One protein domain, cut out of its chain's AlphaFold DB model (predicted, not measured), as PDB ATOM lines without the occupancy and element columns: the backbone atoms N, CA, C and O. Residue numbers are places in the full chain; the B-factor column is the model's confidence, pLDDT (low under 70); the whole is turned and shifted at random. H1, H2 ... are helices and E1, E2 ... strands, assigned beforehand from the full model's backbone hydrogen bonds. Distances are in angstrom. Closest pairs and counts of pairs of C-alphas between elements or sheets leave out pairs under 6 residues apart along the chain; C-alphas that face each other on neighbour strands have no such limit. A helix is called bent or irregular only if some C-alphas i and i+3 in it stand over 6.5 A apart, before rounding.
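Overview. This is residues 160 to 214 of the 215 residues of an uncharacterized protein of Legionella erythra (UniProt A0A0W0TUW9). A small three-stranded antiparallel sheet has one longer helix, H3, over one face, mainly over its edge strand E1, while two short helices, H1 and H2, make the turn in the chain that leads from E3 round to H3. H1 packs on H3, and the tip of the hairpin of E2 and E3 and the last residues of the printed part make the two ends of the long axis. The printed part has 55 residues with three named strands followed by three named helices, in the order E1, E2, E3, H1, H2, H3; the sheet's order is E1, E2, E3, and the class is mixed, helices and strands. The whole is compact, with a radius of gyration of the C-alphas of 10.6 A, yet elongated in outline, spanning 35 by 19 by 17 A.

Along the chain. E1, residues 160 to 164, begins at C-alpha 160 at (153.444, 170.716, 206.315) and is 11.2 A long. E2, residues 169 to 173, is 12.4 A long, and E3, residues 179 to 182, is 9.8 A long. H1, residues 184 to 188, begins at C-alpha 184 at (151.755, 170.072, 193.884) and is 6.2 A long. H2, residues 191 to 195, is 8.1 A long; it is neither bent nor irregular, but only just: C-alphas 191 and 194 are 6.1 A apart. H3, residues 198 to 212, is 20.9 A long and ends at C-alpha 212 at (145.116, 172.957, 185.174).

Arrangement. The strands form a meander, each the antiparallel neighbour of the one before. E1 and E2 are a hairpin at 158 degrees, with N 170 and O 163 at 2.8 A. E2 and E3 are a hairpin at 139 degrees, with N 169 and O 182 at 2.8 A. H3 is on the sheet at a height of 10.5 A, over E1; its line and that of E1 stand at 29 degrees on the local plane, only just along the strands. The closest C-alphas of E1 and H3, those of Val 161 and Asp 200, are 6.0 A apart. H1 touches H3, the closest C-alphas being those of Pro 184 and Ile 204 at 5.5 A. H1 is not on the sheet, but only just, with 4 pairs of C-alphas within 10 A. H2 is close to H1 but not clearly touching, with the C-alphas of Ile 187 and Tyr 193 closest at 5.4 A. H2 is apart from E1, E2 and E3. In H1 and H3 every O i to N i+4 pair is within hydrogen-bond range; in H2 0 of 1 is, beside 2 of 2 O i to N i+3 pairs.

Size, cuts and confidence. The two C-alphas farthest apart, those of Leu 175 and Ile 214, are 34.8 A apart. The printed part has no cut, and the five links between its elements are tight. The mean pLDDT of the printed part is 71.7; residues 164 to 168, 198 to 200, 202 to 203 and 205 to 214 are under 70, and the mean of H3 is 62.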
ATOM      1  N   THR A 160     154.219 169.467 206.230       84.75
ATOM      2  CA  THR A 160     153.444 170.716 206.315       84.75
ATOM      3  C   THR A 160     153.831 171.677 205.196       84.75
ATOM      4  O   THR A 160     155.019 171.895 204.938       84.75
ATOM      5  N   VAL A 161     152.837 172.291 204.543       80.75
ATOM      6  CA  VAL A 161     153.079 173.310 203.511       80.75
ATOM      7  C   VAL A 161     153.344 174.655 204.180       80.75
ATOM      8  O   VAL A 161     152.437 175.349 204.637       80.75
ATOM      9  N   VAL A 162     154.611 175.055 204.202       83.12
ATOM     10  CA  VAL A 162     155.056 176.305 204.839       83.12
ATOM     11  C   VAL A 162     154.940 177.507 203.905       83.12
ATOM     12  O   VAL A 162     154.728 178.628 204.368       83.12
ATOM     13  N   ARG A 163     155.056 177.302 202.587       70.94
ATOM     14  CA  ARG A 163     154.915 178.372 201.588       70.94
ATOM     15  C   ARG A 163     154.505 177.817 200.229       70.94
ATOM     16  O   ARG A 163     154.983 176.763 199.823       70.94
ATOM     17  N   ASP A 164     153.677 178.555 199.509       62.47
ATOM     18  CA  ASP A 164     153.288 178.291 198.128       62.47
ATOM     19  C   ASP A 164     153.901 179.310 197.161       62.47
ATOM     20  O   ASP A 164     153.964 180.510 197.419       62.47
ATOM     21  N   ASN A 165     154.370 178.804 196.024       61.16
ATOM     22  CA  ASN A 165     154.764 179.569 194.849       61.16
ATOM     23  C   ASN A 165     153.948 179.072 193.643       61.16
ATOM     24  O   ASN A 165     153.327 178.013 193.697       61.16
ATOM     25  N   ILE A 166     153.996 179.803 192.523       52.94
ATOM     26  CA  ILE A 166     153.153 179.573 191.330       52.94
ATOM     27  C   ILE A 166     153.157 178.109 190.836       52.94
ATOM     28  O   ILE A 166     152.132 177.625 190.369       52.94
ATOM     29  N   SER A 167     154.284 177.397 190.931       57.72
ATOM     30  CA  SER A 167     154.411 176.004 190.467       57.72
ATOM     31  C   SER A 167     155.036 175.047 191.485       57.72
ATOM     32  O   SER A 167     155.223 173.867 191.186       57.72
ATOM     33  N   THR A 168     155.396 175.538 192.673       64.19
ATOM     34  CA  THR A 168     156.132 174.764 193.679       64.19
ATOM     35  C   THR A 168     155.660 175.085 195.086       64.19
ATOM     36  O   THR A 168     155.252 176.204 195.390       64.19
ATOM     37  N   LEU A 169     155.749 174.094 195.960       73.81
ATOM     38  CA  LEU A 169     155.460 174.197 197.380       73.81
ATOM     39  C   LEU A 169     156.742 174.015 198.166       73.81
ATOM     40  O   LEU A 169     157.528 173.113 197.883       73.81
ATOM     41  N   TYR A 170     156.926 174.866 199.162       80.88
ATOM     42  CA  TYR A 170     157.920 174.679 200.200       80.88
ATOM     43  C   TYR A 170     157.292 173.843 201.309       80.88
ATOM     44  O   TYR A 170     156.247 174.208 201.858       80.88
ATOM     45  N   ILE A 171     157.919 172.712 201.605       87.62
ATOM     46  CA  ILE A 171     157.375 171.681 202.482       87.62
ATOM     47  C   ILE A 171     158.383 171.386 203.573       87.62
ATOM     48  O   ILE A 171     159.551 171.148 203.276       87.62
ATOM     49  N   LEU A 172     157.920 171.392 204.817       85.19
ATOM     50  CA  LEU A 172     158.699 170.996 205.982       85.19
ATOM     51  C   LEU A 172     158.402 169.529 206.310       85.19
ATOM     52  O   LEU A 172     157.238 169.181 206.506       85.19
ATOM     53  N   ASP A 173     159.432 168.685 206.387       88.88
ATOM     54  CA  ASP A 173     159.330 167.379 207.049       88.88
ATOM     55  C   ASP A 173     159.391 167.609 208.565       88.88
ATOM     56  O   ASP A 173     160.404 168.033 209.126       88.88
ATOM     57  N   ASN A 174     158.279 167.363 209.250       80.88
ATOM     58  CA  ASN A 174     158.137 167.597 210.679       80.88
ATOM     59  C   ASN A 174     159.016 166.670 211.525       80.88
ATOM     60  O   ASN A 174     159.313 167.036 212.668       80.88
ATOM     61  N   LEU A 175     159.449 165.527 210.983       83.75
ATOM     62  CA  LEU A 175     160.341 164.586 211.660       83.75
ATOM     63  C   LEU A 175     161.807 165.003 211.526       83.75
ATOM     64  O   LEU A 175     162.515 165.043 212.528       83.75
ATOM     65  N   THR A 176     162.270 165.332 210.316       90.12
ATOM     66  CA  THR A 176     163.692 165.656 210.067       90.12
ATOM     67  C   THR A 176     164.018 167.144 210.194       90.12
ATOM     68  O   THR A 176     165.185 167.506 210.306       90.12
ATOM     69  N   LYS A 177     162.995 168.009 210.203       86.75
ATOM     70  CA  LYS A 177     163.100 169.480 210.145       86.75
ATOM     71  C   LYS A 177     163.770 170.010 208.876       86.75
ATOM     72  O   LYS A 177     164.141 171.181 208.822       86.75
ATOM     73  N   GLU A 178     163.882 169.179 207.847       88.81
ATOM     74  CA  GLU A 178     164.379 169.592 206.542       88.81
ATOM     75  C   GLU A 178     163.257 170.167 205.682       88.81
ATOM     76  O   GLU A 178     162.090 169.778 205.772       88.81
ATOM     77  N   SER A 179     163.630 171.116 204.829       85.94
ATOM     78  CA  SER A 179     162.714 171.746 203.891       85.94
ATOM     79  C   SER A 179     162.985 171.298 202.463       85.94
ATOM     80  O   SER A 179     164.137 171.316 202.018       85.94
ATOM     81  N   HIS A 180     161.929 171.014 201.712       86.94
ATOM     82  CA  HIS A 180     162.020 170.594 200.321       86.94
ATOM     83  C   HIS A 180     161.098 171.430 199.433       86.94
ATOM     84  O   HIS A 180     160.034 171.874 199.862       86.94
ATOM     85  N   LEU A 181     161.498 171.622 198.176       84.62
ATOM     86  CA  LEU A 181     160.626 172.159 197.136       84.62
ATOM     87  C   LEU A 181     160.001 170.998 196.368       84.62
ATOM     88  O   LEU A 181     160.726 170.155 195.840       84.62
ATOM     89  N   LYS A 182     158.671 170.959 196.290       82.00
ATOM     90  CA  LYS A 182     157.934 169.918 195.560       82.00
ATOM     91  C   LYS A 182     156.876 170.507 194.641       82.00
ATOM     92  O   LYS A 182     156.342 171.584 194.900       82.00
ATOM     93  N   ASN A 183     156.570 169.797 193.562       79.56
ATOM     94  CA  ASN A 183     155.457 170.143 192.691       79.56
ATOM     95  C   ASN A 183     154.138 169.638 193.322       79.56
ATOM     96  O   ASN A 183     154.071 168.463 193.691       79.56
ATOM     97  N   PRO A 184     153.088 170.475 193.421       72.25
ATOM     98  CA  PRO A 184     151.755 170.072 193.884       72.25
ATOM     99  C   PRO A 184     151.205 168.792 193.230       72.25
ATOM    100  O   PRO A 184     150.587 167.966 193.902       72.25
ATOM    101  N   ILE A 185     151.452 168.606 191.928       75.50
ATOM    102  CA  ILE A 185     150.959 167.461 191.146       75.50
ATOM    103  C   ILE A 185     151.618 166.162 191.623       75.50
ATOM    104  O   ILE A 185     150.938 165.152 191.799       75.50
ATOM    105  N   ASP A 186     152.922 166.198 191.888       75.94
ATOM    106  CA  ASP A 186     153.680 165.022 192.320       75.94
ATOM    107  C   ASP A 186     153.248 164.556 193.720       75.94
ATOM    108  O   ASP A 186     153.308 163.369 194.035       75.94
ATOM    109  N   ILE A 187     152.755 165.477 194.551       75.56
ATOM    110  CA  ILE A 187     152.225 165.166 195.883       75.56
ATOM    111  C   ILE A 187     150.818 164.581 195.761       75.56
ATOM    112  O   ILE A 187     150.552 163.513 196.304       75.56
ATOM    113  N   LEU A 188     149.926 165.244 195.017       70.81
ATOM    114  CA  LEU A 188     148.514 164.862 194.916       70.81
ATOM    115  C   LEU A 188     148.307 163.489 194.255       70.81
ATOM    116  O   LEU A 188     147.353 162.786 194.582       70.81
ATOM    117  N   PHE A 189     149.199 163.102 193.337       71.50
ATOM    118  CA  PHE A 189     149.131 161.829 192.614       71.50
ATOM    119  C   PHE A 189     150.137 160.772 193.104       71.50
ATOM    120  O   PHE A 189     150.341 159.766 192.421       71.50
ATOM    121  N   SER A 190     150.743 160.959 194.279       75.25
ATOM    122  CA  SER A 190     151.572 159.944 194.945       75.25
ATOM    123  C   SER A 190     150.987 159.547 196.296       75.25
ATOM    124  O   SER A 190     150.126 160.219 196.834       75.25
ATOM    125  N   GLU A 191     151.477 158.469 196.903       76.06
ATOM    126  CA  GLU A 191     151.057 158.079 198.259       76.06
ATOM    127  C   GLU A 191     151.463 159.103 199.339       76.06
ATOM    128  O   GLU A 191     151.014 159.017 200.481       76.06
ATOM    129  N   GLU A 192     152.289 160.087 198.977       75.00
ATOM    130  CA  GLU A 192     152.788 161.116 199.879       75.00
ATOM    131  C   GLU A 192     151.680 162.045 200.395       75.00
ATOM    132  O   GLU A 192     151.780 162.496 201.532       75.00
ATOM    133  N   TYR A 193     150.591 162.275 199.640       75.19
ATOM    134  CA  TYR A 193     149.479 163.134 200.090       75.19
ATOM    135  C   TYR A 193     148.877 162.672 201.429       75.19
ATOM    136  O   TYR A 193     148.357 163.477 202.196       75.19
ATOM    137  N   LYS A 194     148.965 161.374 201.746       77.19
ATOM    138  CA  LYS A 194     148.426 160.794 202.986       77.19
ATOM    139  C   LYS A 194     149.158 161.264 204.244       77.19
ATOM    140  O   LYS A 194     148.689 161.003 205.344       77.19
ATOM    141  N   GLN A 195     150.308 161.911 204.076       86.31
ATOM    142  CA  GLN A 195     151.180 162.370 205.154       86.31
ATOM    143  C   GLN A 195     151.053 163.880 205.429       86.31
ATOM    144  O   GLN A 195     151.804 164.412 206.245       86.31
ATOM    145  N   TYR A 196     150.123 164.561 204.753       79.50
ATOM    146  CA  TYR A 196     149.833 165.987 204.916       79.50
ATOM    147  C   TYR A 196     148.502 166.197 205.639       79.50
ATOM    148  O   TYR A 196     147.595 165.365 205.558       79.50
ATOM    149  N   SER A 197     148.368 167.355 206.287       72.50
ATOM    150  CA  SER A 197     147.108 167.777 206.898       72.50
ATOM    151  C   SER A 197     145.997 167.949 205.854       72.50
ATOM    152  O   SER A 197     146.239 168.231 204.676       72.50
ATOM    153  N   LYS A 198     144.737 167.859 206.288       62.28
ATOM    154  CA  LYS A 198     143.573 168.104 205.411       62.28
ATOM    155  C   LYS A 198     143.587 169.510 204.805       62.28
ATOM    156  O   LYS A 198     143.197 169.684 203.652       62.28
ATOM    157  N   ALA A 199     144.045 170.500 205.574       68.50
ATOM    158  CA  ALA A 199     144.176 171.879 205.114       68.50
ATOM    159  C   ALA A 199     145.240 172.001 204.013       68.50
ATOM    160  O   ALA A 199     145.005 172.650 202.992       68.50
ATOM    161  N   ASP A 200     146.370 171.313 204.177       69.56
ATOM    162  CA  ASP A 200     147.437 171.293 203.181       69.56
ATOM    163  C   ASP A 200     147.020 170.550 201.911       69.56
ATOM    164  O   ASP A 200     147.300 171.025 200.813       69.56
ATOM    165  N   ILE A 201     146.273 169.447 202.023       71.69
ATOM    166  CA  ILE A 201     145.723 168.744 200.854       71.69
ATOM    167  C   ILE A 201     144.698 169.593 200.103       71.69
ATOM    168  O   ILE A 201     144.744 169.643 198.872       71.69
ATOM    169  N   ALA A 202     143.819 170.311 200.807       63.22
ATOM    170  CA  ALA A 202     142.899 171.251 200.169       63.22
ATOM    171  C   ALA A 202     143.660 172.362 199.420       63.22
ATOM    172  O   ALA A 202     143.317 172.695 198.284       63.22
ATOM    173  N   ARG A 203     144.742 172.881 200.015       63.91
ATOM    174  CA  ARG A 203     145.623 173.884 199.399       63.91
ATOM    175  C   ARG A 203     146.363 173.339 198.172       63.91
ATOM    176  O   ARG A 203     146.374 173.994 197.133       63.91
ATOM    177  N   ILE A 204     146.927 172.134 198.254       70.81
ATOM    178  CA  ILE A 204     147.584 171.438 197.134       70.81
ATOM    179  C   ILE A 204     146.589 171.214 195.988       70.81
ATOM    180  O   ILE A 204     146.892 171.526 194.836       70.81
ATOM    181  N   GLY A 205     145.383 170.728 196.298       64.38
ATOM    182  CA  GLY A 205     144.311 170.518 195.324       64.38
ATOM    183  C   GLY A 205     143.877 171.812 194.632       64.38
ATOM    184  O   GLY A 205     143.715 171.828 193.411       64.38
ATOM    185  N   TYR A 206     143.764 172.912 195.384       64.25
ATOM    186  CA  TYR A 206     143.466 174.239 194.841       64.25
ATOM    187  C   TYR A 206     144.536 174.709 193.844       64.25
ATOM    188  O   TYR A 206     144.198 175.112 192.731       64.25
ATOM    189  N   ILE A 207     145.820 174.586 194.191       61.12
ATOM    190  CA  ILE A 207     146.937 174.987 193.318       61.12
ATOM    191  C   ILE A 207     146.991 174.115 192.054       61.12
ATOM    192  O   ILE A 207     147.117 174.640 190.948       61.12
ATOM    193  N   CYS A 208     146.813 172.796 192.182       62.97
ATOM    194  CA  CYS A 208     146.679 171.896 191.033       62.97
ATOM    195  C   CYS A 208     145.516 172.310 190.113       62.97
ATOM    196  O   CYS A 208     145.662 172.310 188.889       62.97
ATOM    197  N   GLY A 209     144.381 172.709 190.698       53.72
ATOM    198  CA  GLY A 209     143.231 173.251 189.976       53.72
ATOM    199  C   GLY A 209     143.574 174.519 189.193       53.72
ATOM    200  O   GLY A 209     143.279 174.598 188.001       53.72
ATOM    201  N   GLN A 210     144.279 175.470 189.811       53.22
ATOM    202  CA  GLN A 210     144.739 176.695 189.146       53.22
ATOM    203  C   GLN A 210     145.716 176.408 187.995       53.22
ATOM    204  O   GLN A 210     145.566 176.963 186.909       53.22
ATOM    205  N   MET A 211     146.673 175.497 188.191       49.44
ATOM    206  CA  MET A 211     147.641 175.101 187.157       49.44
ATOM    207  C   MET A 211     146.980 174.369 185.979       49.44
ATOM    208  O   MET A 211     147.444 174.481 184.843       49.44
ATOM    209  N   SER A 212     145.882 173.647 186.221       43.88
ATOM    210  CA  SER A 212     145.116 172.957 185.174       43.88
ATOM    211  C   SER A 212     144.361 173.910 184.232       43.88
ATOM    212  O   SER A 212     144.067 173.529 183.102       43.88
ATOM    213  N   GLY A 213     144.116 175.153 184.665       40.72
ATOM    214  CA  GLY A 213     143.497 176.225 183.875       40.72
ATOM    215  C   GLY A 213     144.475 177.058 183.033       40.72
ATOM    216  O   GLY A 213     144.038 177.959 182.326       40.72
ATOM    217  N   ILE A 214     145.784 176.769 183.090       35.50
ATOM    218  CA  ILE A 214     146.847 177.469 182.332       35.50
ATOM    219  C   ILE A 214     147.177 176.733 181.005       35.50
ATOM    220  O   ILE A 214     148.242 176.908 180.420       35.50
TER     221      ILE A 214